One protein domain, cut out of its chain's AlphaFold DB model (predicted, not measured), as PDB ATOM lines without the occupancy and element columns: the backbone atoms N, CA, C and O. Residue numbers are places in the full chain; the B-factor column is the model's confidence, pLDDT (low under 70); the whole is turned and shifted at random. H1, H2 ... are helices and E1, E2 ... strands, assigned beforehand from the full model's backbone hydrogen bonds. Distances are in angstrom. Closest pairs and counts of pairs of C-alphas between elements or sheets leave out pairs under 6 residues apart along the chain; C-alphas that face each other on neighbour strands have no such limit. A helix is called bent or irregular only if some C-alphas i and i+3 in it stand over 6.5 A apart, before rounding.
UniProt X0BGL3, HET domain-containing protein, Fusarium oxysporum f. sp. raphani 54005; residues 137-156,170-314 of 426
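AT A GLANCE: This is residues 137 to 156 and 170 to 314 of the 426 residues of the protein "HET domain-containing protein" of Fusarium oxysporum f. sp. raphani 54005 (UniProt X0BGL3). With little regular structure, the domain is a loosely packed bundle of three helices, H2 to H4, with short H5 and the hairpin E1-E2 to one side; residues 174 to 180, with H1, stick out. The 165 printed residues include H1 to H5, then antiparallel E1 and E2: mostly helix, the named elements holding only 62. It is compact, radius of gyration of the C-alphas 16.5 A, spanning 51 by 39 by 35 A.

HOW THE PARTS SIT: H1, residues 175 to 180, is apart from H2, residues 189 to 200. H2 and H3, residues 211 to 222, touch as a hairpin at a shallow tilt of 26 degrees, closest C-alphas Gly 199 and Arg 212, 4.6 A. H2 only just touches H4, residues 236 to 251, with 3 pairs of C-alphas within 8 A, closest Ile 189 and Tyr 251, 7.1 A. H5, residues 254 to 259, touches H2, closest C-alphas Ile 256 and Ile 189, 7.2 A. In hairpin E1, residues 291 to 295, and E2, residues 302 to 306, N 292 and O 305 are 2.8 A apart. O i to N i+4 pairs are within hydrogen-bond range throughout H2 and H4, 5 of 8 in H3, 0 of 2 in H1 and H5, whose i+3 pairs are 2 of 3 and 3 of 3.

IN THESE COORDINATES: H1 begins at C-alpha 175 (21.771, -20.135, -6.507); E2 ends at C-alpha 306 (31.589, -58.343, -12.133). H4 is 22.5 A long; H3, 17.4 A, is irregular, C-alphas 215 and 218 being 7.4 A apart.

THE WHOLE: Residues 157 to 169 are cut out, a 22.1 A C-alpha gap. Links H3 to H4 and H5 to E1 are long. pLDDT is under 70 in 61 residues, among them 275 to 291.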
ATOM      1  N   TYR A 137      16.579 -32.387 -27.402       61.69
ATOM      2  CA  TYR A 137      17.924 -32.024 -26.949       61.69
ATOM      3  C   TYR A 137      18.909 -33.028 -27.538       61.69
ATOM      4  O   TYR A 137      18.716 -34.228 -27.347       61.69
ATOM      5  N   CYS A 138      19.925 -32.562 -28.269       62.09
ATOM      6  CA  CYS A 138      20.913 -33.480 -28.822       62.09
ATOM      7  C   CYS A 138      21.850 -33.974 -27.718       62.09
ATOM      8  O   CYS A 138      22.315 -35.097 -27.806       62.09
ATOM      9  N   VAL A 139      22.078 -33.178 -26.666       67.00
ATOM     10  CA  VAL A 139      22.881 -33.545 -25.488       67.00
ATOM     11  C   VAL A 139      21.971 -33.746 -24.282       67.00
ATOM     12  O   VAL A 139      21.109 -32.909 -24.009       67.00
ATOM     13  N   THR A 140      22.156 -34.844 -23.551       69.81
ATOM     14  CA  THR A 140      21.391 -35.132 -22.330       69.81
ATOM     15  C   THR A 140      21.946 -34.346 -21.135       69.81
ATOM     16  O   THR A 140      23.117 -33.966 -21.100       69.81
ATOM     17  N   ALA A 141      21.114 -34.104 -20.117       70.38
ATOM     18  CA  ALA A 141      21.549 -33.417 -18.894       70.38
ATOM     19  C   ALA A 141      22.634 -34.193 -18.127       70.38
ATOM     20  O   ALA A 141      23.418 -33.605 -17.385       70.38
ATOM     21  N   GLU A 142      22.678 -35.505 -18.323       68.75
ATOM     22  CA  GLU A 142      23.572 -36.427 -17.636       68.75
ATOM     23  C   GLU A 142      24.813 -36.773 -18.468       68.75
ATOM     24  O   GLU A 142      25.625 -37.586 -18.051       68.75
ATOM     25  N   GLY A 143      25.002 -36.137 -19.624       63.50
ATOM     26  CA  GLY A 143      26.063 -36.488 -20.559       63.50
ATOM     27  C   GLY A 143      25.670 -37.652 -21.468       63.50
ATOM     28  O   GLY A 143      24.947 -38.568 -21.075       63.50
ATOM     29  N   GLY A 144      26.145 -37.589 -22.708       64.94
ATOM     30  CA  GLY A 144      25.729 -38.458 -23.809       64.94
ATOM     31  C   GLY A 144      24.942 -37.702 -24.878       64.94
ATOM     32  O   GLY A 144      24.535 -36.548 -24.684       64.94
ATOM     33  N   TYR A 145      24.729 -38.362 -26.012       62.66
ATOM     34  CA  TYR A 145      23.861 -37.863 -27.068       62.66
ATOM     35  C   TYR A 145      22.498 -38.538 -27.031       62.66
ATOM     36  O   TYR A 145      22.342 -39.698 -26.657       62.66
ATOM     37  N   ASN A 146      21.489 -37.791 -27.459       59.56
ATOM     38  CA  ASN A 146      20.174 -38.345 -27.687       59.56
ATOM     39  C   ASN A 146      20.230 -39.298 -28.893       59.56
ATOM     40  O   ASN A 146      20.501 -38.837 -30.005       59.56
ATOM     41  N   PRO A 147      19.955 -40.601 -28.706       54.03
ATOM     42  CA  PRO A 147      20.041 -41.589 -29.782       54.03
ATOM     43  C   PRO A 147      19.026 -41.322 -30.900       54.03
ATOM     44  O   PRO A 147      19.238 -41.727 -32.039       54.03
ATOM     45  N   HIS A 148      17.947 -40.588 -30.609       51.22
ATOM     46  CA  HIS A 148      16.967 -40.164 -31.606       51.22
ATOM     47  C   HIS A 148      17.446 -38.980 -32.459       51.22
ATOM     48  O   HIS A 148      16.737 -38.567 -33.373       51.22
ATOM     49  N   HIS A 149      18.621 -38.414 -32.165       54.41
ATOM     50  CA  HIS A 149      19.203 -37.310 -32.920       54.41
ATOM     51  C   HIS A 149      20.727 -37.472 -33.076       54.41
ATOM     52  O   HIS A 149      21.507 -36.686 -32.524       54.41
ATOM     53  N   PRO A 150      21.173 -38.479 -33.840       47.53
ATOM     54  CA  PRO A 150      22.591 -38.752 -34.005       47.53
ATOM     55  C   PRO A 150      23.322 -37.574 -34.664       47.53
ATOM     56  O   PRO A 150      22.866 -36.986 -35.647       47.53
ATOM     57  N   VAL A 151      24.469 -37.207 -34.094       49.00
ATOM     58  CA  VAL A 151      25.292 -36.082 -34.558       49.00
ATOM     59  C   VAL A 151      26.170 -36.556 -35.712       49.00
ATOM     60  O   VAL A 151      27.350 -36.858 -35.560       49.00
ATOM     61  N   TYR A 152      25.570 -36.673 -36.887       38.34
ATOM     62  CA  TYR A 152      26.232 -37.176 -38.080       38.34
ATOM     63  C   TYR A 152      26.841 -36.033 -38.906       38.34
ATOM     64  O   TYR A 152      26.128 -35.324 -39.602       38.34
ATOM     65  N   HIS A 153      28.174 -35.908 -38.847       39.44
ATOM     66  CA  HIS A 153      29.020 -34.910 -39.531       39.44
ATOM     67  C   HIS A 153      28.771 -33.434 -39.164       39.44
ATOM     68  O   HIS A 153      27.652 -32.947 -39.141       39.44
ATOM     69  N   ARG A 154      29.870 -32.692 -38.932       49.16
ATOM     70  CA  ARG A 154      29.901 -31.234 -38.682       49.16
ATOM     71  C   ARG A 154      28.871 -30.783 -37.630       49.16
ATOM     72  O   ARG A 154      27.854 -30.185 -37.957       49.16
ATOM     73  N   VAL A 155      29.184 -31.055 -36.358       55.12
ATOM     74  CA  VAL A 155      28.362 -30.725 -35.175       55.12
ATOM     75  C   VAL A 155      27.708 -29.335 -35.314       55.12
ATOM     76  O   VAL A 155      28.439 -28.337 -35.313       55.12
ATOM     77  N   PRO A 156      26.365 -29.252 -35.414       63.19
ATOM     78  CA  PRO A 156      25.654 -27.985 -35.525       63.19
ATOM     79  C   PRO A 156      26.013 -27.034 -34.383       63.19
ATOM     80  O   PRO A 156      26.269 -27.454 -33.248       63.19
ATOM     81  N   TRP A 170      26.453 -27.862 -14.466       83.88
ATOM     82  CA  TRP A 170      27.180 -28.695 -13.513       83.88
ATOM     83  C   TRP A 170      28.293 -27.928 -12.793       83.88
ATOM     84  O   TRP A 170      28.408 -28.027 -11.576       83.88
ATOM     85  N   VAL A 171      29.078 -27.125 -13.519       86.12
ATOM     86  CA  VAL A 171      30.261 -26.455 -12.953       86.12
ATOM     87  C   VAL A 171      29.946 -25.106 -12.292       86.12
ATOM     88  O   VAL A 171      30.558 -24.728 -11.298       86.12
ATOM     89  N   SER A 172      28.970 -24.360 -12.813       76.75
ATOM     90  CA  SER A 172      28.573 -23.044 -12.296       76.75
ATOM     91  C   SER A 172      27.059 -22.986 -12.010       76.75
ATOM     92  O   SER A 172      26.355 -22.152 -12.603       76.75
ATOM     93  N   PRO A 173      26.527 -23.825 -11.096       61.75
ATOM     94  CA  PRO A 173      25.097 -23.868 -10.799       61.75
ATOM     95  C   PRO A 173      24.588 -22.535 -10.227       61.75
ATOM     96  O   PRO A 173      25.217 -21.911  -9.363       61.75
ATOM     97  N   SER A 174      23.416 -22.101 -10.701       61.19
ATOM     98  CA  SER A 174      22.698 -20.934 -10.171       61.19
ATOM     99  C   SER A 174      22.362 -21.129  -8.690       61.19
ATOM    100  O   SER A 174      22.132 -22.251  -8.248       61.19
ATOM    101  N   GLU A 175      22.229 -20.054  -7.909       56.25
ATOM    102  CA  GLU A 175      21.771 -20.135  -6.507       56.25
ATOM    103  C   GLU A 175      20.409 -20.831  -6.357       56.25
ATOM    104  O   GLU A 175      20.160 -21.497  -5.353       56.25
ATOM    105  N   LYS A 176      19.536 -20.728  -7.370       53.22
ATOM    106  CA  LYS A 176      18.258 -21.460  -7.408       53.22
ATOM    107  C   LYS A 176      18.451 -22.959  -7.652       53.22
ATOM    108  O   LYS A 176      17.730 -23.759  -7.060       53.22
ATOM    109  N   ASP A 177      19.438 -23.328  -8.466       52.53
ATOM    110  CA  ASP A 177      19.767 -24.724  -8.760       52.53
ATOM    111  C   ASP A 177      20.472 -25.368  -7.566       52.53
ATOM    112  O   ASP A 177      20.115 -26.477  -7.195       52.53
ATOM    113  N   LYS A 178      21.335 -24.638  -6.843       53.75
ATOM    114  CA  LYS A 178      21.947 -25.099  -5.580       53.75
ATOM    115  C   LYS A 178      20.915 -25.552  -4.538       53.75
ATOM    116  O   LYS A 178      21.171 -26.498  -3.806       53.75
ATOM    117  N   ARG A 179      19.730 -24.921  -4.498       50.06
ATOM    118  CA  ARG A 179      18.628 -25.313  -3.595       50.06
ATOM    119  C   ARG A 179      17.906 -26.594  -4.028       50.06
ATOM    120  O   ARG A 179      17.408 -27.309  -3.168       50.06
ATOM    121  N   ARG A 180      17.849 -26.897  -5.333       50.06
ATOM    122  CA  ARG A 180      17.299 -28.163  -5.871       50.06
ATOM    123  C   ARG A 180      18.330 -29.300  -5.887       50.06
ATOM    124  O   ARG A 180      17.956 -30.450  -5.715       50.06
ATOM    125  N   VAL A 181      19.610 -28.965  -6.045       48.78
ATOM    126  CA  VAL A 181      20.784 -29.862  -6.119       48.78
ATOM    127  C   VAL A 181      21.333 -30.199  -4.719       48.78
ATOM    128  O   VAL A 181      22.403 -30.776  -4.571       48.78
ATOM    129  N   ASN A 182      20.586 -29.887  -3.654       42.28
ATOM    130  CA  ASN A 182      20.988 -30.177  -2.274       42.28
ATOM    131  C   ASN A 182      21.070 -31.689  -1.953       42.28
ATOM    132  O   ASN A 182      21.451 -32.069  -0.850       42.28
ATOM    133  N   THR A 183      20.770 -32.564  -2.915       46.00
ATOM    134  CA  THR A 183      21.236 -33.951  -2.935       46.00
ATOM    135  C   THR A 183      22.495 -34.026  -3.803       46.00
ATOM    136  O   THR A 183      22.431 -33.852  -5.017       46.00
ATOM    137  N   ARG A 184      23.657 -34.253  -3.172       51.66
ATOM    138  CA  ARG A 184      24.977 -34.431  -3.811       51.66
ATOM    139  C   ARG A 184      24.942 -35.563  -4.852       51.66
ATOM    140  O   ARG A 184      25.346 -36.684  -4.564       51.66
ATOM    141  N   ARG A 185      24.461 -35.295  -6.064       66.50
ATOM    142  CA  ARG A 185      24.632 -36.210  -7.191       66.50
ATOM    143  C   ARG A 185      26.014 -35.961  -7.769       66.50
ATOM    144  O   ARG A 185      26.290 -34.888  -8.301       66.50
ATOM    145  N   ARG A 186      26.888 -36.951  -7.613       77.94
ATOM    146  CA  ARG A 186      28.144 -37.037  -8.356       77.94
ATOM    147  C   ARG A 186      27.836 -36.871  -9.856       77.94
ATOM    148  O   ARG A 186      26.863 -37.479 -10.307       77.94
ATOM    149  N   PRO A 187      28.609 -36.082 -10.626       85.62
ATOM    150  CA  PRO A 187      28.381 -35.972 -12.062       85.62
ATOM    151  C   PRO A 187      28.457 -37.353 -12.720       85.62
ATOM    152  O   PRO A 187      29.333 -38.136 -12.343       85.62
ATOM    153  N   PRO A 188      27.585 -37.686 -13.678       83.56
ATOM    154  CA  PRO A 188      27.659 -38.970 -14.364       83.56
ATOM    155  C   PRO A 188      28.987 -39.117 -15.108       83.56
ATOM    156  O   PRO A 188      29.521 -38.145 -15.648       83.56
ATOM    157  N   ILE A 189      29.523 -40.338 -15.160       82.69
ATOM    158  CA  ILE A 189      30.795 -40.601 -15.845       82.69
ATOM    159  C   ILE A 189      30.719 -40.256 -17.335       82.69
ATOM    160  O   ILE A 189      31.695 -39.765 -17.896       82.69
ATOM    161  N   SER A 190      29.550 -40.421 -17.959       79.12
ATOM    162  CA  SER A 190      29.327 -40.052 -19.355       79.12
ATOM    163  C   SER A 190      29.518 -38.566 -19.614       79.12
ATOM    164  O   SER A 190      30.104 -38.197 -20.628       79.12
ATOM    165  N   LEU A 191      29.110 -37.700 -18.687       83.75
ATOM    166  CA  LEU A 191      29.365 -36.268 -18.787       83.75
ATOM    167  C   LEU A 191      30.866 -35.957 -18.740       83.75
ATOM    168  O   LEU A 191      31.356 -35.159 -19.539       83.75
ATOM    169  N   VAL A 192      31.590 -36.584 -17.811       88.25
ATOM    170  CA  VAL A 192      33.028 -36.351 -17.610       88.25
ATOM    171  C   VAL A 192      33.840 -36.858 -18.797       88.25
ATOM    172  O   VAL A 192      34.691 -36.135 -19.318       88.25
ATOM    173  N   ILE A 193      33.557 -38.077 -19.254       83.56
ATOM    174  CA  ILE A 193      34.231 -38.677 -20.402       83.56
ATOM    175  C   ILE A 193      33.922 -37.877 -21.671       83.56
ATOM    176  O   ILE A 193      34.846 -37.500 -22.388       83.56
ATOM    177  N   ASN A 194      32.668 -37.477 -21.892       81.12
ATOM    178  CA  ASN A 194      32.339 -36.603 -23.017       81.12
ATOM    179  C   ASN A 194      33.083 -35.264 -22.954       81.12
ATOM    180  O   ASN A 194      33.489 -34.763 -23.995       81.12
ATOM    181  N   ALA A 195      33.320 -34.694 -21.769       86.31
ATOM    182  CA  ALA A 195      34.072 -33.446 -21.636       86.31
ATOM    183  C   ALA A 195      35.544 -33.583 -22.073       86.31
ATOM    184  O   ALA A 195      36.047 -32.716 -22.785       86.31
ATOM    185  N   ILE A 196      36.249 -34.657 -21.698       87.25
ATOM    186  CA  ILE A 196      37.639 -34.859 -22.155       87.25
ATOM    187  C   ILE A 196      37.696 -35.185 -23.652       87.25
ATOM    188  O   ILE A 196      38.494 -34.612 -24.394       87.25
ATOM    189  N   LEU A 197      36.785 -36.035 -24.115       80.62
ATOM    190  CA  LEU A 197      36.652 -36.425 -25.513       80.62
ATOM    191  C   LEU A 197      36.305 -35.241 -26.425       80.62
ATOM    192  O   LEU A 197      36.834 -35.099 -27.529       80.62
ATOM    193  N   LYS A 198      35.500 -34.310 -25.915       79.12
ATOM    194  CA  LYS A 198      35.224 -33.023 -26.545       79.12
ATOM    195  C   LYS A 198      36.488 -32.204 -26.769       79.12
ATOM    196  O   LYS A 198      36.636 -31.615 -27.838       79.12
ATOM    197  N   GLY A 199      37.368 -32.169 -25.772       81.12
ATOM    198  CA  GLY A 199      38.667 -31.517 -25.865       81.12
ATOM    199  C   GLY A 199      39.515 -32.077 -26.998       81.12
ATOM    200  O   GLY A 199      40.039 -31.328 -27.820       81.12
ATOM    201  N   LEU A 200      39.560 -33.406 -27.090       80.06
ATOM    202  CA  LEU A 200      40.330 -34.152 -28.084       80.06
ATOM    203  C   LEU A 200      39.750 -34.111 -29.504       80.06
ATOM    204  O   LEU A 200      40.442 -34.477 -30.455       80.06
ATOM    205  N   ASN A 201      38.520 -33.622 -29.671       77.25
ATOM    206  CA  ASN A 201      37.876 -33.529 -30.972       77.25
ATOM    207  C   ASN A 201      38.700 -32.643 -31.941       77.25
ATOM    208  O   ASN A 201      38.922 -31.457 -31.666       77.25
ATOM    209  N   PRO A 202      39.103 -33.172 -33.113       71.38
ATOM    210  CA  PRO A 202      39.996 -32.478 -34.041       71.38
ATOM    211  C   PRO A 202      39.389 -31.222 -34.676       71.38
ATOM    212  O   PRO A 202      40.126 -30.393 -35.203       71.38
ATOM    213  N   HIS A 203      38.066 -31.045 -34.609       71.75
ATOM    214  CA  HIS A 203      37.394 -29.842 -35.098       71.75
ATOM    215  C   HIS A 203      37.619 -28.606 -34.215       71.75
ATOM    216  O   HIS A 203      37.271 -27.501 -34.639       71.75
ATOM    217  N   TYR A 204      38.177 -28.764 -33.009       75.69
ATOM    218  CA  TYR A 204      38.611 -27.631 -32.200       75.69
ATOM    219  C   TYR A 204      40.005 -27.162 -32.613       75.69
ATOM    220  O   TYR A 204      40.980 -27.918 -32.651       75.69
ATOM    221  N   SER A 205      40.089 -25.865 -32.896       79.56
ATOM    222  CA  SER A 205      41.335 -25.161 -33.145       79.56
ATOM    223  C   SER A 205      42.132 -25.070 -31.847       79.56
ATOM    224  O   SER A 205      41.661 -24.530 -30.842       79.56
ATOM    225  N   ALA A 206      43.353 -25.587 -31.898       82.88
ATOM    226  CA  ALA A 206      44.345 -25.507 -30.842       82.88
ATOM    227  C   ALA A 206      45.711 -25.325 -31.509       82.88
ATOM    228  O   ALA A 206      46.044 -26.079 -32.422       82.88
ATOM    229  N   THR A 207      46.465 -24.309 -31.089       84.19
ATOM    230  CA  THR A 207      47.819 -24.052 -31.608       84.19
ATOM    231  C   THR A 207      48.775 -25.148 -31.150       84.19
ATOM    232  O   THR A 207      49.578 -25.646 -31.931       84.19
ATOM    233  N   ILE A 208      48.644 -25.547 -29.883       88.62
ATOM    234  CA  ILE A 208      49.397 -26.628 -29.255       88.62
ATOM    235  C   ILE A 208      48.437 -27.799 -29.050       88.62
ATOM    236  O   ILE A 208      47.344 -27.621 -28.515       88.62
ATOM    237  N   GLY A 209      48.842 -29.014 -29.436       85.88
ATOM    238  CA  GLY A 209      47.997 -30.206 -29.301       85.88
ATOM    239  C   GLY A 209      47.506 -30.446 -27.867       85.88
ATOM    240  O   GLY A 209      46.355 -30.824 -27.677       85.88
ATOM    241  N   LEU A 210      48.333 -30.140 -26.863       91.25
ATOM    242  CA  LEU A 210      47.999 -30.250 -25.437       91.25
ATOM    243  C   LEU A 210      46.867 -29.325 -24.980       91.25
ATOM    244  O   LEU A 210      46.132 -29.680 -24.057       91.25
ATOM    245  N   ASP A 211      46.653 -28.184 -25.643       91.19
ATOM    246  CA  ASP A 211      45.559 -27.267 -25.290       91.19
ATOM    247  C   ASP A 211      44.186 -27.915 -25.484       91.19
ATOM    248  O   ASP A 211      43.218 -27.518 -24.842       91.19
ATOM    249  N   ARG A 212      44.089 -28.954 -26.320       87.19
ATOM    250  CA  ARG A 212      42.881 -29.776 -26.450       87.19
ATOM    251  C   ARG A 212      42.475 -30.417 -25.126       87.19
ATOM    252  O   ARG A 212      41.291 -30.531 -24.835       87.19
ATOM    253  N   VAL A 213      43.453 -30.783 -24.304       90.56
ATOM    254  CA  VAL A 213      43.232 -31.399 -22.994       90.56
ATOM    255  C   VAL A 213      43.226 -30.339 -21.894       90.56
ATOM    256  O   VAL A 213      42.274 -30.259 -21.115       90.56
ATOM    257  N   TYR A 214      44.224 -29.454 -21.861       92.75
ATOM    258  CA  TYR A 214      44.314 -28.402 -20.840       92.75
ATOM    259  C   TYR A 214      43.201 -27.360 -20.942       92.75
ATOM    260  O   TYR A 214      42.719 -26.865 -19.920       92.75
ATOM    261  N   GLY A 215      42.686 -27.128 -22.147       90.31
ATOM    262  CA  GLY A 215      41.477 -26.352 -22.400       90.31
ATOM    263  C   GLY A 215      40.209 -26.965 -21.798       90.31
ATOM    264  O   GLY A 215      39.206 -26.267 -21.694       90.31
ATOM    265  N   MET A 216      40.250 -28.199 -21.279       92.12
ATOM    266  CA  MET A 216      39.157 -28.837 -20.532       92.12
ATOM    267  C   MET A 216      39.426 -29.010 -19.028       92.12
ATOM    268  O   MET A 216      38.481 -29.269 -18.286       92.12
ATOM    269  N   PHE A 217      40.650 -28.779 -18.538       93.50
ATOM    270  CA  PHE A 217      41.014 -28.974 -17.123       93.50
ATOM    271  C   PHE A 217      40.120 -28.229 -16.134       93.50
ATOM    272  O   PHE A 217      39.662 -28.832 -15.170       93.50
ATOM    273  N   GLY A 218      39.819 -26.952 -16.382       90.62
ATOM    274  CA  GLY A 218      38.961 -26.183 -15.479       90.62
ATOM    275  C   GLY A 218      37.521 -26.700 -15.440       90.62
ATOM    276  O   GLY A 218      36.874 -26.674 -14.400       90.62
ATOM    277  N   VAL A 219      37.022 -27.242 -16.556       91.56
ATOM    278  CA  VAL A 219      35.708 -27.900 -16.582       91.56
ATOM    279  C   VAL A 219      35.764 -29.209 -15.800       91.56
ATOM    280  O   VAL A 219      34.908 -29.437 -14.955       91.56
ATOM    281  N   LEU A 220      36.775 -30.049 -16.037       92.94
ATOM    282  CA  LEU A 220      36.928 -31.342 -15.364       92.94
ATOM    283  C   LEU A 220      37.100 -31.185 -13.844       92.94
ATOM    284  O   LEU A 220      36.426 -31.877 -13.087       92.94
ATOM    285  N   ARG A 221      37.913 -30.230 -13.386       92.12
ATOM    286  CA  ARG A 221      38.039 -29.894 -11.957       92.12
ATOM    287  C   ARG A 221      36.744 -29.345 -11.378       92.12
ATOM    288  O   ARG A 221      36.346 -29.745 -10.289       92.12
ATOM    289  N   GLY A 222      36.028 -28.517 -12.136       88.50
ATOM    290  CA  GLY A 222      34.682 -28.067 -11.789       88.50
ATOM    291  C   GLY A 222      33.647 -29.195 -11.671       88.50
ATOM    292  O   GLY A 222      32.691 -29.069 -10.909       88.50
ATOM    293  N   LEU A 223      33.848 -30.310 -12.381       89.38
ATOM    294  CA  LEU A 223      33.085 -31.560 -12.238       89.38
ATOM    295  C   LEU A 223      33.609 -32.449 -11.091       89.38
ATOM    296  O   LEU A 223      33.107 -33.552 -10.881       89.38
ATOM    297  N   GLY A 224      34.602 -31.981 -10.336       89.81
ATOM    298  CA  GLY A 224      35.185 -32.680  -9.198       89.81
ATOM    299  C   GLY A 224      36.306 -33.654  -9.551       89.81
ATOM    300  O   GLY A 224      36.663 -34.452  -8.691       89.81
ATOM    301  N   ILE A 225      36.856 -33.631 -10.771       92.12
ATOM    302  CA  ILE A 225      38.009 -34.469 -11.133       92.12
ATOM    303  C   ILE A 225      39.299 -33.854 -10.603       92.12
ATOM    304  O   ILE A 225      39.642 -32.714 -10.922       92.12
ATOM    305  N   GLU A 226      40.048 -34.630  -9.832       92.62
ATOM    306  CA  GLU A 226      41.328 -34.197  -9.278       92.62
ATOM    307  C   GLU A 226      42.422 -34.301 -10.342       92.62
ATOM    308  O   GLU A 226      42.882 -35.395 -10.647       92.62
ATOM    309  N   LEU A 227      42.835 -33.174 -10.931       92.94
ATOM    310  CA  LEU A 227      43.844 -33.134 -11.995       92.94
ATOM    311  C   LEU A 227      45.078 -32.323 -11.576       92.94
ATOM    312  O   LEU A 227      44.906 -31.240 -11.004       92.94
ATOM    313  N   PRO A 228      46.300 -32.770 -11.930       91.38
ATOM    314  CA  PRO A 228      47.529 -32.029 -11.650       91.38
ATOM    315  C   PRO A 228      47.582 -30.696 -12.413       91.38
ATOM    316  O   PRO A 228      46.714 -30.380 -13.234       91.38
ATOM    317  N   ALA A 229      48.605 -29.885 -12.133       90.12
ATOM    318  CA  ALA A 229      48.895 -28.694 -12.927       90.12
ATOM    319  C   ALA A 229      49.180 -29.065 -14.396       90.12
ATOM    320  O   ALA A 229      49.612 -30.178 -14.695       90.12
ATOM    321  N   ALA A 230      48.893 -28.135 -15.311       92.00
ATOM    322  CA  ALA A 230      49.212 -28.316 -16.722       92.00
ATOM    323  C   ALA A 230      50.733 -28.319 -16.908       92.00
ATOM    324  O   ALA A 230      51.419 -27.461 -16.356       92.00
ATOM    325  N   ASP A 231      51.230 -29.276 -17.685       92.94
ATOM    326  CA  ASP A 231      52.648 -29.556 -17.866       92.94
ATOM    327  C   ASP A 231      52.936 -29.741 -19.360       92.94
ATOM    328  O   ASP A 231      52.693 -30.796 -19.948       92.94
ATOM    329  N   TYR A 232      53.416 -28.669 -19.986       93.81
ATOM    330  CA  TYR A 232      53.650 -28.624 -21.426       93.81
ATOM    331  C   TYR A 232      54.912 -29.383 -21.871       93.81
ATOM    332  O   TYR A 232      55.175 -29.433 -23.070       93.81
ATOM    333  N   GLU A 233      55.666 -29.985 -20.945       94.50
ATOM    334  CA  GLU A 233      56.818 -30.835 -21.266       94.50
ATOM    335  C   GLU A 233      56.396 -32.264 -21.650       94.50
ATOM    336  O   GLU A 233      57.140 -32.975 -22.325       94.50
ATOM    337  N   LYS A 234      55.183 -32.683 -21.265       93.38
ATOM    338  CA  LYS A 234      54.656 -34.030 -21.533       93.38
ATOM    339  C   LYS A 234      54.092 -34.185 -22.937       93.38
ATOM    340  O   LYS A 234      53.568 -33.250 -23.541       93.38
ATOM    341  N   SER A 235      54.090 -35.420 -23.436       92.06
ATOM    342  CA  SER A 235      53.405 -35.733 -24.691       92.06
ATOM    343  C   SER A 235      51.875 -35.732 -24.529       92.06
ATOM    344  O   SER A 235      51.332 -36.020 -23.460       92.06
ATOM    345  N   LEU A 236      51.138 -35.453 -25.614       88.50
ATOM    346  CA  LEU A 236      49.668 -35.524 -25.608       88.50
ATOM    347  C   LEU A 236      49.162 -36.906 -25.168       88.50
ATOM    348  O   LEU A 236      48.193 -36.994 -24.420       88.50
ATOM    349  N   VAL A 237      49.842 -37.967 -25.609       88.31
ATOM    350  CA  VAL A 237      49.530 -39.363 -25.274       88.31
ATOM    351  C   VAL A 237      49.609 -39.581 -23.763       88.31
ATOM    352  O   VAL A 237      48.659 -40.083 -23.167       88.31
ATOM    353  N   GLU A 238      50.698 -39.138 -23.131       90.31
ATOM    354  CA  GLU A 238      50.883 -39.247 -21.681       90.31
ATOM    355  C   GLU A 238      49.809 -38.491 -20.904       90.31
ATOM    356  O   GLU A 238      49.266 -39.016 -19.931       90.31
ATOM    357  N   VAL A 239      49.474 -37.272 -21.328       92.25
ATOM    358  CA  VAL A 239      48.484 -36.445 -20.627       92.25
ATOM    359  C   VAL A 239      47.081 -37.038 -20.761       92.25
ATOM    360  O   VAL A 239      46.362 -37.122 -19.766       92.25
ATOM    361  N   VAL A 240      46.695 -37.502 -21.953       89.06
ATOM    362  CA  VAL A 240      45.411 -38.193 -22.169       89.06
ATOM    363  C   VAL A 240      45.317 -39.439 -21.297       89.06
ATOM    364  O   VAL A 240      44.318 -39.631 -20.603       89.06
ATOM    365  N   PHE A 241      46.375 -40.248 -21.288       88.38
ATOM    366  CA  PHE A 241      46.447 -41.454 -20.477       88.38
ATOM    367  C   PHE A 241      46.322 -41.149 -18.978       88.38
ATOM    368  O   PHE A 241      45.513 -41.774 -18.291       88.38
ATOM    369  N   GLN A 242      47.052 -40.146 -18.477       90.88
ATOM    370  CA  GLN A 242      46.992 -39.715 -17.076       90.88
ATOM    371  C   GLN A 242      45.587 -39.246 -16.681       90.88
ATOM    372  O   GLN A 242      45.068 -39.674 -15.649       90.88
ATOM    373  N   VAL A 243      44.954 -38.402 -17.502       91.69
ATOM    374  CA  VAL A 243      43.611 -37.864 -17.234       91.69
ATOM    375  C   VAL A 243      42.568 -38.976 -17.213       91.69
ATOM    376  O   VAL A 243      41.761 -39.038 -16.285       91.69
ATOM    377  N   LEU A 244      42.584 -39.873 -18.201       88.31
ATOM    378  CA  LEU A 244      41.630 -40.977 -18.254       88.31
ATOM    379  C   LEU A 244      41.850 -41.959 -17.103       88.31
ATOM    380  O   LEU A 244      40.882 -42.286 -16.431       88.31
ATOM    381  N   CYS A 245      43.095 -42.333 -16.780       87.62
ATOM    382  CA  CYS A 245      43.393 -43.148 -15.595       87.62
ATOM    383  C   CYS A 245      42.853 -42.517 -14.310       87.62
ATOM    384  O   CYS A 245      42.299 -43.212 -13.458       87.62
ATOM    385  N   GLN A 246      43.002 -41.202 -14.167       91.31
ATOM    386  CA  GLN A 246      42.523 -40.474 -13.002       91.31
ATOM    387  C   GLN A 246      40.993 -40.487 -12.906       91.31
ATOM    388  O   GLN A 246      40.452 -40.806 -11.846       91.31
ATOM    389  N   ILE A 247      40.291 -40.232 -14.016       89.88
ATOM    390  CA  ILE A 247      38.826 -40.348 -14.084       89.88
ATOM    391  C   ILE A 247      38.400 -41.771 -13.704       89.88
ATOM    392  O   ILE A 247      37.534 -41.943 -12.844       89.88
ATOM    393  N   SER A 248      39.036 -42.792 -14.278       85.94
ATOM    394  CA  SER A 248      38.691 -44.185 -14.007       85.94
ATOM    395  C   SER A 248      38.899 -44.569 -12.545       85.94
ATOM    396  O   SER A 248      38.018 -45.179 -11.943       85.94
ATOM    397  N   ARG A 249      40.030 -44.183 -11.942       87.00
ATOM    398  CA  ARG A 249      40.342 -44.457 -10.528       87.00
ATOM    399  C   ARG A 249      39.359 -43.788  -9.583       87.00
ATOM    400  O   ARG A 249      38.979 -44.383  -8.575       87.00
ATOM    401  N   GLN A 250      38.940 -42.569  -9.912       89.56
ATOM    402  CA  GLN A 250      37.983 -41.835  -9.101       89.56
ATOM    403  C   GLN A 250      36.580 -42.447  -9.217       89.56
ATOM    404  O   GLN A 250      35.862 -42.524  -8.218       89.56
ATOM    405  N   TYR A 251      36.140 -42.841 -10.419       86.88
ATOM    406  CA  TYR A 251      34.789 -43.379 -10.661       86.88
ATOM    407  C   TYR A 251      34.622 -44.853 -10.312       86.88
ATOM    408  O   TYR A 251      33.563 -45.208  -9.806       86.88
ATOM    409  N   ARG A 252      35.640 -45.686 -10.557       85.56
ATOM    410  CA  ARG A 252      35.607 -47.152 -10.392       85.56
ATOM    411  C   ARG A 252      34.419 -47.829 -11.090       85.56
ATOM    412  O   ARG A 252      33.933 -48.859 -10.631       85.56
ATOM    413  N   SER A 253      33.964 -47.256 -12.204       81.88
ATOM    414  CA  SER A 253      32.774 -47.703 -12.935       81.88
ATOM    415  C   SER A 253      33.142 -48.389 -14.248       81.88
ATOM    416  O   SER A 253      33.952 -47.880 -15.027       81.88
ATOM    417  N   ILE A 254      32.486 -49.519 -14.520       78.06
ATOM    418  CA  ILE A 254      32.601 -50.253 -15.789       78.06
ATOM    419  C   ILE A 254      32.032 -49.484 -16.983       78.06
ATOM    420  O   ILE A 254      32.409 -49.746 -18.123       78.06
ATOM    421  N   GLN A 255      31.199 -48.471 -16.734       78.06
ATOM    422  CA  GLN A 255      30.625 -47.625 -17.777       78.06
ATOM    423  C   GLN A 255      31.687 -46.879 -18.594       78.06
ATOM    424  O   GLN A 255      31.378 -46.398 -19.677       78.06
ATOM    425  N   ILE A 256      32.942 -46.786 -18.140       78.25
ATOM    426  CA  ILE A 256      34.011 -46.223 -18.976       78.25
ATOM    427  C   ILE A 256      34.248 -47.037 -20.259       78.25
ATOM    428  O   ILE A 256      34.618 -46.476 -21.288       78.25
ATOM    429  N   LEU A 257      33.975 -48.343 -20.231       77.06
ATOM    430  CA  LEU A 257      34.177 -49.224 -21.378       77.06
ATOM    431  C   LEU A 257      33.162 -49.001 -22.500       77.06
ATOM    432  O   LEU A 257      33.442 -49.358 -23.638       77.06
ATOM    433  N   GLN A 258      32.032 -48.344 -22.224       73.00
ATOM    434  CA  GLN A 258      31.036 -48.019 -23.254       73.00
ATOM    435  C   GLN A 258      31.566 -47.041 -24.316       73.00
ATOM    436  O   GLN A 258      30.957 -46.871 -25.366       73.00
ATOM    437  N   PHE A 259      32.674 -46.359 -24.020       71.31
ATOM    438  CA  PHE A 259      33.310 -45.403 -24.919       71.31
ATOM    439  C   PHE A 259      34.395 -46.055 -25.789       71.31
ATOM    440  O   PHE A 259      34.950 -45.397 -26.664       71.31
ATOM    441  N   VAL A 260      34.717 -47.330 -25.563       72.44
ATOM    442  CA  VAL A 260      35.766 -48.043 -26.296       72.44
ATOM    443  C   VAL A 260      35.198 -48.572 -27.606       72.44
ATOM    444  O   VAL A 260      34.309 -49.419 -27.612       72.44
ATOM    445  N   THR A 261      35.718 -48.076 -28.726       63.59
ATOM    446  CA  THR A 261      35.267 -48.447 -30.078       63.59
ATOM    447  C   THR A 261      36.118 -49.540 -30.722       63.59
ATOM    448  O   THR A 261      35.745 -50.042 -31.776       63.59
ATOM    449  N   GLY A 262      37.244 -49.920 -30.105       57.56
ATOM    450  CA  GLY A 262      38.191 -50.912 -30.630       57.56
ATOM    451  C   GLY A 262      39.267 -50.340 -31.562       57.56
ATOM    452  O   GLY A 262      40.300 -50.980 -31.735       57.56
ATOM    453  N   ASP A 263      39.069 -49.127 -32.080       58.88
ATOM    454  CA  ASP A 263      40.062 -48.375 -32.852       58.88
ATOM    455  C   ASP A 263      40.843 -47.388 -31.964       58.88
ATOM    456  O   ASP A 263      40.390 -46.975 -30.894       58.88
ATOM    457  N   HIS A 264      42.052 -47.005 -32.391       63.12
ATOM    458  CA  HIS A 264      42.928 -46.103 -31.636       63.12
ATOM    459  C   HIS A 264      43.324 -44.868 -32.442       63.12
ATOM    460  O   HIS A 264      44.147 -44.940 -33.354       63.12
ATOM    461  N   SER A 265      42.830 -43.703 -32.014       61.56
ATOM    462  CA  SER A 265      43.277 -42.403 -32.531       61.56
ATOM    463  C   SER A 265      44.756 -42.094 -32.258       61.56
ATOM    464  O   SER A 265      45.395 -41.398 -33.046       61.56
ATOM    465  N   LEU A 266      45.307 -42.565 -31.131       67.62
ATOM    466  CA  LEU A 266      46.714 -42.371 -30.762       67.62
ATOM    467  C   LEU A 266      47.402 -43.718 -30.610       67.62
ATOM    468  O   LEU A 266      46.962 -44.573 -29.842       67.62
ATOM    469  N   LYS A 267      48.532 -43.876 -31.300       72.19
ATOM    470  CA  LYS A 267      49.404 -45.041 -31.132       72.19
ATOM    471  C   LYS A 267      50.040 -45.013 -29.737       72.19
ATOM    472  O   LYS A 267      50.467 -43.958 -29.278       72.19
ATOM    473  N   GLY A 268      50.128 -46.177 -29.094       74.00
ATOM    474  CA  GLY A 268      50.774 -46.341 -27.785       74.00
ATOM    475  C   GLY A 268      49.852 -46.196 -26.569       74.00
ATOM    476  O   GLY A 268      50.334 -46.303 -25.445       74.00
ATOM    477  N   LEU A 269      48.546 -45.987 -26.769       77.50
ATOM    478  CA  LEU A 269      47.559 -46.041 -25.688       77.50
ATOM    479  C   LEU A 269      47.024 -47.469 -25.483       77.50
ATOM    480  O   LEU A 269      46.926 -48.220 -26.454       77.50
ATOM    481  N   PRO A 270      46.659 -47.853 -24.245       77.44
ATOM    482  CA  PRO A 270      45.990 -49.125 -23.991       77.44
ATOM    483  C   PRO A 270      44.628 -49.242 -24.680       77.44
ATOM    484  O   PRO A 270      43.944 -48.242 -24.902       77.44
ATOM    485  N   SER A 271      44.193 -50.484 -24.912       75.38
ATOM    486  CA  SER A 271      42.979 -50.785 -25.680       75.38
ATOM    487  C   SER A 271      41.674 -50.263 -25.075       75.38
ATOM    488  O   SER A 271      40.680 -50.117 -25.775       75.38
ATOM    489  N   TRP A 272      41.675 -49.965 -23.776       75.56
ATOM    490  CA  TRP A 272      40.518 -49.451 -23.048       75.56
ATOM    491  C   TRP A 272      40.357 -47.927 -23.147       75.56
ATOM    492  O   TRP A 272      39.388 -47.383 -22.620       75.56
ATOM    493  N   ILE A 273      41.291 -47.220 -23.792       78.00
ATOM    494  CA  ILE A 273      41.165 -45.781 -24.026       78.00
ATOM    495  C   ILE A 273      40.245 -45.547 -25.235       78.00
ATOM    496  O   ILE A 273      40.541 -46.056 -26.318       78.00
ATOM    497  N   PRO A 274      39.158 -44.766 -25.083       72.56
ATOM    498  CA  PRO A 274      38.245 -44.451 -26.177       72.56
ATOM    499  C   PRO A 274      38.936 -43.816 -27.380       72.56
ATOM    500  O   PRO A 274      39.763 -42.909 -27.226       72.56
ATOM    501  N   ASP A 275      38.523 -44.218 -28.581       69.88
ATOM    502  CA  ASP A 275      38.803 -43.433 -29.772       69.88
ATOM    503  C   ASP A 275      38.055 -42.101 -29.675       69.88
ATOM    504  O   ASP A 275      36.858 -42.057 -29.387       69.88
ATOM    505  N   TYR A 276      38.760 -41.001 -29.920       66.88
ATOM    506  CA  TYR A 276      38.178 -39.668 -29.908       66.88
ATOM    507  C   TYR A 276      37.914 -39.087 -31.310       66.88
ATOM    508  O   TYR A 276      37.428 -37.957 -31.430       66.88
ATOM    509  N   SER A 277      38.247 -39.826 -32.374       58.59
ATOM    510  CA  SER A 277      37.986 -39.444 -33.769       58.59
ATOM    511  C   SER A 277      36.607 -39.891 -34.264       58.59
ATOM    512  O   SER A 277      36.041 -39.269 -35.169       58.59
ATOM    513  N   ILE A 278      36.039 -40.926 -33.641       52.47
ATOM    514  CA  ILE A 278      34.766 -41.533 -34.023       52.47
ATOM    515  C   ILE A 278      33.635 -40.876 -33.219       52.47
ATOM    516  O   ILE A 278      33.632 -40.873 -31.992       52.47
ATOM    517  N   ILE A 279      32.649 -40.304 -33.915       54.50
ATOM    518  CA  ILE A 279      31.401 -39.816 -33.305       54.50
ATOM    519  C   ILE A 279      30.417 -40.995 -33.334       54.50
ATOM    520  O   ILE A 279      30.024 -41.403 -34.429       54.50
ATOM    521  N   PRO A 280      30.031 -41.556 -32.172       49.59
ATOM    522  CA  PRO A 280      29.004 -40.911 -31.353       49.59
ATOM    523  C   PRO A 280      29.309 -40.979 -29.847       49.59
ATOM    524  O   PRO A 280      29.414 -42.055 -29.268       49.59
ATOM    525  N   TRP A 281      29.393 -39.827 -29.175       55.72
ATOM    526  CA  TRP A 281      29.594 -39.787 -27.721       55.72
ATOM    527  C   TRP A 281      28.355 -40.317 -26.965       55.72
ATOM    528  O   TRP A 281      27.437 -39.564 -26.649       55.72
ATOM    529  N   SER A 282      28.382 -41.628 -26.701       45.44
ATOM    530  CA  SER A 282      27.463 -42.489 -25.936       45.44
ATOM    531  C   SER A 282      25.974 -42.454 -26.334       45.44
ATOM    532  O   SER A 282      25.300 -41.433 -26.158       45.44
ATOM    533  N   PRO A 283      25.417 -43.597 -26.785       48.69
ATOM    534  CA  PRO A 283      23.994 -43.868 -26.697       48.69
ATOM    535  C   PRO A 283      23.664 -44.442 -25.309       48.69
ATOM    536  O   PRO A 283      24.130 -45.519 -24.958       48.69
ATOM    537  N   THR A 284      22.791 -43.741 -24.581       47.31
ATOM    538  CA  THR A 284      21.983 -44.226 -23.438       47.31
ATOM    539  C   THR A 284      22.704 -44.740 -22.184       47.31
ATOM    540  O   THR A 284      23.645 -45.518 -22.223       47.31
ATOM    541  N   GLN A 285      22.192 -44.321 -21.027       50.44
ATOM    542  CA  GLN A 285      22.571 -44.874 -19.731       50.44
ATOM    543  C   GLN A 285      22.076 -46.310 -19.595       50.44
ATOM    544  O   GLN A 285      20.920 -46.603 -19.895       50.44
ATOM    545  N   PHE A 286      22.933 -47.186 -19.079       51.44
ATOM    546  CA  PHE A 286      22.478 -48.427 -18.472       51.44
ATOM    547  C   PHE A 286      22.077 -48.120 -17.025       51.44
ATOM    548  O   PHE A 286      22.919 -47.708 -16.227       51.44
ATOM    549  N   ASP A 287      20.800 -48.322 -16.693       46.47
ATOM    550  CA  ASP A 287      20.219 -48.025 -15.371       46.47
ATOM    551  C   ASP A 287      20.789 -48.895 -14.226       46.47
ATOM    552  O   ASP A 287      20.510 -48.641 -13.055       46.47
ATOM    553  N   GLN A 288      21.605 -49.916 -14.527       53.84
ATOM    554  CA  GLN A 288      22.246 -50.776 -13.529       53.84
ATOM    555  C   GLN A 288      23.751 -50.927 -13.779       53.84
ATOM    556  O   GLN A 288      24.180 -51.487 -14.787       53.84
ATOM    557  N   GLU A 289      24.564 -50.475 -12.821       56.84
ATOM    558  CA  GLU A 289      25.981 -50.845 -12.742       56.84
ATOM    559  C   GLU A 289      26.107 -52.269 -12.177       56.84
ATOM    560  O   GLU A 289      25.714 -52.526 -11.041       56.84
ATOM    561  N   VAL A 290      26.663 -53.203 -12.959       59.53
ATOM    562  CA  VAL A 290      26.850 -54.618 -12.553       59.53
ATOM    563  C   VAL A 290      28.340 -54.993 -12.453       59.53
ATOM    564  O   VAL A 290      28.723 -56.156 -12.579       59.53
ATOM    565  N   GLY A 291      29.215 -54.010 -12.226       69.12
ATOM    566  CA  GLY A 291      30.644 -54.270 -12.091       69.12
ATOM    567  C   GLY A 291      31.480 -53.044 -11.755       69.12
ATOM    568  O   GLY A 291      31.053 -51.903 -11.924       69.12
ATOM    569  N   THR A 292      32.696 -53.310 -11.295       76.50
ATOM    570  CA  THR A 292      33.717 -52.307 -10.993       76.50
ATOM    571  C   THR A 292      34.962 -52.566 -11.822       76.50
ATOM    572  O   THR A 292      35.173 -53.657 -12.359       76.50
ATOM    573  N   VAL A 293      35.779 -51.531 -11.950       79.94
ATOM    574  CA  VAL A 293      37.017 -51.576 -12.714       79.94
ATOM    575  C   VAL A 293      38.159 -51.118 -11.828       79.94
ATOM    576  O   VAL A 293      38.065 -50.084 -11.164       79.94
ATOM    577  N   GLU A 294      39.242 -51.880 -11.861       80.44
ATOM    578  CA  GLU A 294      40.501 -51.577 -11.203       80.44
ATOM    579  C   GLU A 294      41.619 -51.493 -12.236       80.44
ATOM    580  O   GLU A 294      41.570 -52.112 -13.297       80.44
ATOM    581  N   PHE A 295      42.628 -50.693 -11.920       76.25
ATOM    582  CA  PHE A 295      43.797 -50.516 -12.761       76.25
ATOM    583  C   PHE A 295      45.028 -50.874 -11.953       76.25
ATOM    584  O   PHE A 295      45.097 -50.558 -10.760       76.25
ATOM    585  N   ASP A 296      46.023 -51.457 -12.612       78.06
ATOM    586  CA  ASP A 296      47.350 -51.567 -12.021       78.06
ATOM    587  C   ASP A 296      47.926 -50.175 -11.669       78.06
ATOM    588  O   ASP A 296      47.422 -49.109 -12.059       78.06
ATOM    589  N   GLN A 297      49.018 -50.161 -10.900       73.38
ATOM    590  CA  GLN A 297      49.659 -48.911 -10.468       73.38
ATOM    591  C   GLN A 297      50.035 -48.011 -11.659       73.38
ATOM    592  O   GLN A 297      49.972 -46.783 -11.558       73.38
ATOM    593  N   LYS A 298      50.357 -48.617 -12.808       74.62
ATOM    594  CA  LYS A 298      50.741 -47.922 -14.040       74.62
ATOM    595  C   LYS A 298      49.552 -47.485 -14.907       74.62
ATOM    596  O   LYS A 298      49.756 -46.653 -15.781       74.62
ATOM    597  N   GLY A 299      48.334 -47.972 -14.661       71.81
ATOM    598  CA  GLY A 299      47.150 -47.723 -15.494       71.81
ATOM    599  C   GLY A 299      47.096 -48.548 -16.788       71.81
ATOM    600  O   GLY A 299      46.206 -48.358 -17.613       71.81
ATOM    601  N   THR A 300      48.073 -49.425 -17.008       77.56
ATOM    602  CA  THR A 300      48.255 -50.186 -18.247       77.56
ATOM    603  C   THR A 300      47.389 -51.431 -18.309       77.56
ATOM    604  O   THR A 300      46.962 -51.818 -19.395       77.56
ATOM    605  N   VAL A 301      47.101 -52.038 -17.158       78.50
ATOM    606  CA  VAL A 301      46.282 -53.248 -17.063       78.50
ATOM    607  C   VAL A 301      44.946 -52.903 -16.425       78.50
ATOM    608  O   VAL A 301      44.900 -52.328 -15.338       78.50
ATOM    609  N   LEU A 302      43.873 -53.276 -17.120       79.62
ATOM    610  CA  LEU A 302      42.494 -53.130 -16.681       79.62
ATOM    611  C   LEU A 302      41.986 -54.453 -16.098       79.62
ATOM    612  O   LEU A 302      41.890 -55.447 -16.816       79.62
ATOM    613  N   SER A 303      41.599 -54.454 -14.830       81.50
ATOM    614  CA  SER A 303      40.911 -55.572 -14.186       81.50
ATOM    615  C   SER A 303      39.435 -55.234 -14.023       81.50
ATOM    616  O   SER A 303      39.079 -54.213 -13.441       81.50
ATOM    617  N   VAL A 304      38.558 -56.087 -14.547       80.81
ATOM    618  CA  VAL A 304      37.105 -55.913 -14.449       80.81
ATOM    619  C   VAL A 304      36.556 -56.926 -13.456       80.81
ATOM    620  O   VAL A 304      36.738 -58.129 -13.627       80.81
ATOM    621  N   HIS A 305      35.855 -56.441 -12.436       80.19
ATOM    622  CA  HIS A 305      35.181 -57.266 -11.442       80.19
ATOM    623  C   HIS A 305      33.675 -57.170 -11.656       80.19
ATOM    624  O   HIS A 305      33.090 -56.092 -11.582       80.19
ATOM    625  N   GLY A 306      33.026 -58.299 -11.906       78.19
ATOM    626  CA  GLY A 306      31.589 -58.343 -12.133       78.19
ATOM    627  C   GLY A 306      31.081 -59.770 -12.237       78.19
ATOM    628  O   GLY A 306      31.838 -60.736 -12.118       78.19
ATOM    629  N   ARG A 307      29.779 -59.912 -12.473       72.88
ATOM    630  CA  ARG A 307      29.179 -61.217 -12.747       72.88
ATOM    631  C   ARG A 307      29.361 -61.543 -14.226       72.88
ATOM    632  O   ARG A 307      28.860 -60.812 -15.075       72.88
ATOM    633  N   ARG A 308      30.028 -62.658 -14.542       71.38
ATOM    634  CA  ARG A 308      30.047 -63.184 -15.914       71.38
ATOM    635  C   ARG A 308      28.617 -63.563 -16.302       71.38
ATOM    636  O   ARG A 308      28.070 -64.508 -15.739       71.38
ATOM    637  N   LEU A 309      28.020 -62.793 -17.209       66.56
ATOM    638  CA  LEU A 309      26.667 -63.048 -17.705       66.56
ATOM    639  C   LEU A 309      26.676 -64.118 -18.796       66.56
ATOM    640  O   LEU A 309      25.844 -65.016 -18.762       66.56
ATOM    641  N   ASP A 310      27.636 -64.035 -19.718       59.00
ATOM    642  CA  ASP A 310      27.759 -64.954 -20.848       59.00
ATOM    643  C   ASP A 310      29.189 -64.937 -21.429       59.00
ATOM    644  O   ASP A 310      30.052 -64.189 -20.953       59.00
ATOM    645  N   ILE A 311      29.446 -65.765 -22.443       68.31
ATOM    646  CA  ILE A 311      30.690 -65.824 -23.215       68.31
ATOM    647  C   ILE A 311      30.363 -65.557 -24.684       68.31
ATOM    648  O   ILE A 311      29.589 -66.282 -25.307       68.31
ATOM    649  N   VAL A 312      30.998 -64.537 -25.263       53.03
ATOM    650  CA  VAL A 312      30.893 -64.271 -26.702       53.03
ATOM    651  C   VAL A 312      31.565 -65.418 -27.457       53.03
ATOM    652  O   VAL A 312      32.785 -65.552 -27.428       53.03
ATOM    653  N   SER A 313      30.766 -66.260 -28.118       48.09
ATOM    654  CA  SER A 313      31.271 -67.439 -28.833       48.09
ATOM    655  C   SER A 313      31.966 -67.093 -30.152       48.09
ATOM    656  O   SER A 313      32.783 -67.876 -30.627       48.09
ATOM    657  N   ALA A 314      31.629 -65.949 -30.761       46.66
ATOM    658  CA  ALA A 314      32.232 -65.459 -31.999       46.66
ATOM    659  C   ALA A 314      31.963 -63.961 -32.217       46.66
ATOM    660  O   ALA A 314      30.914 -63.456 -31.820       46.66
TER     661      ALA A 314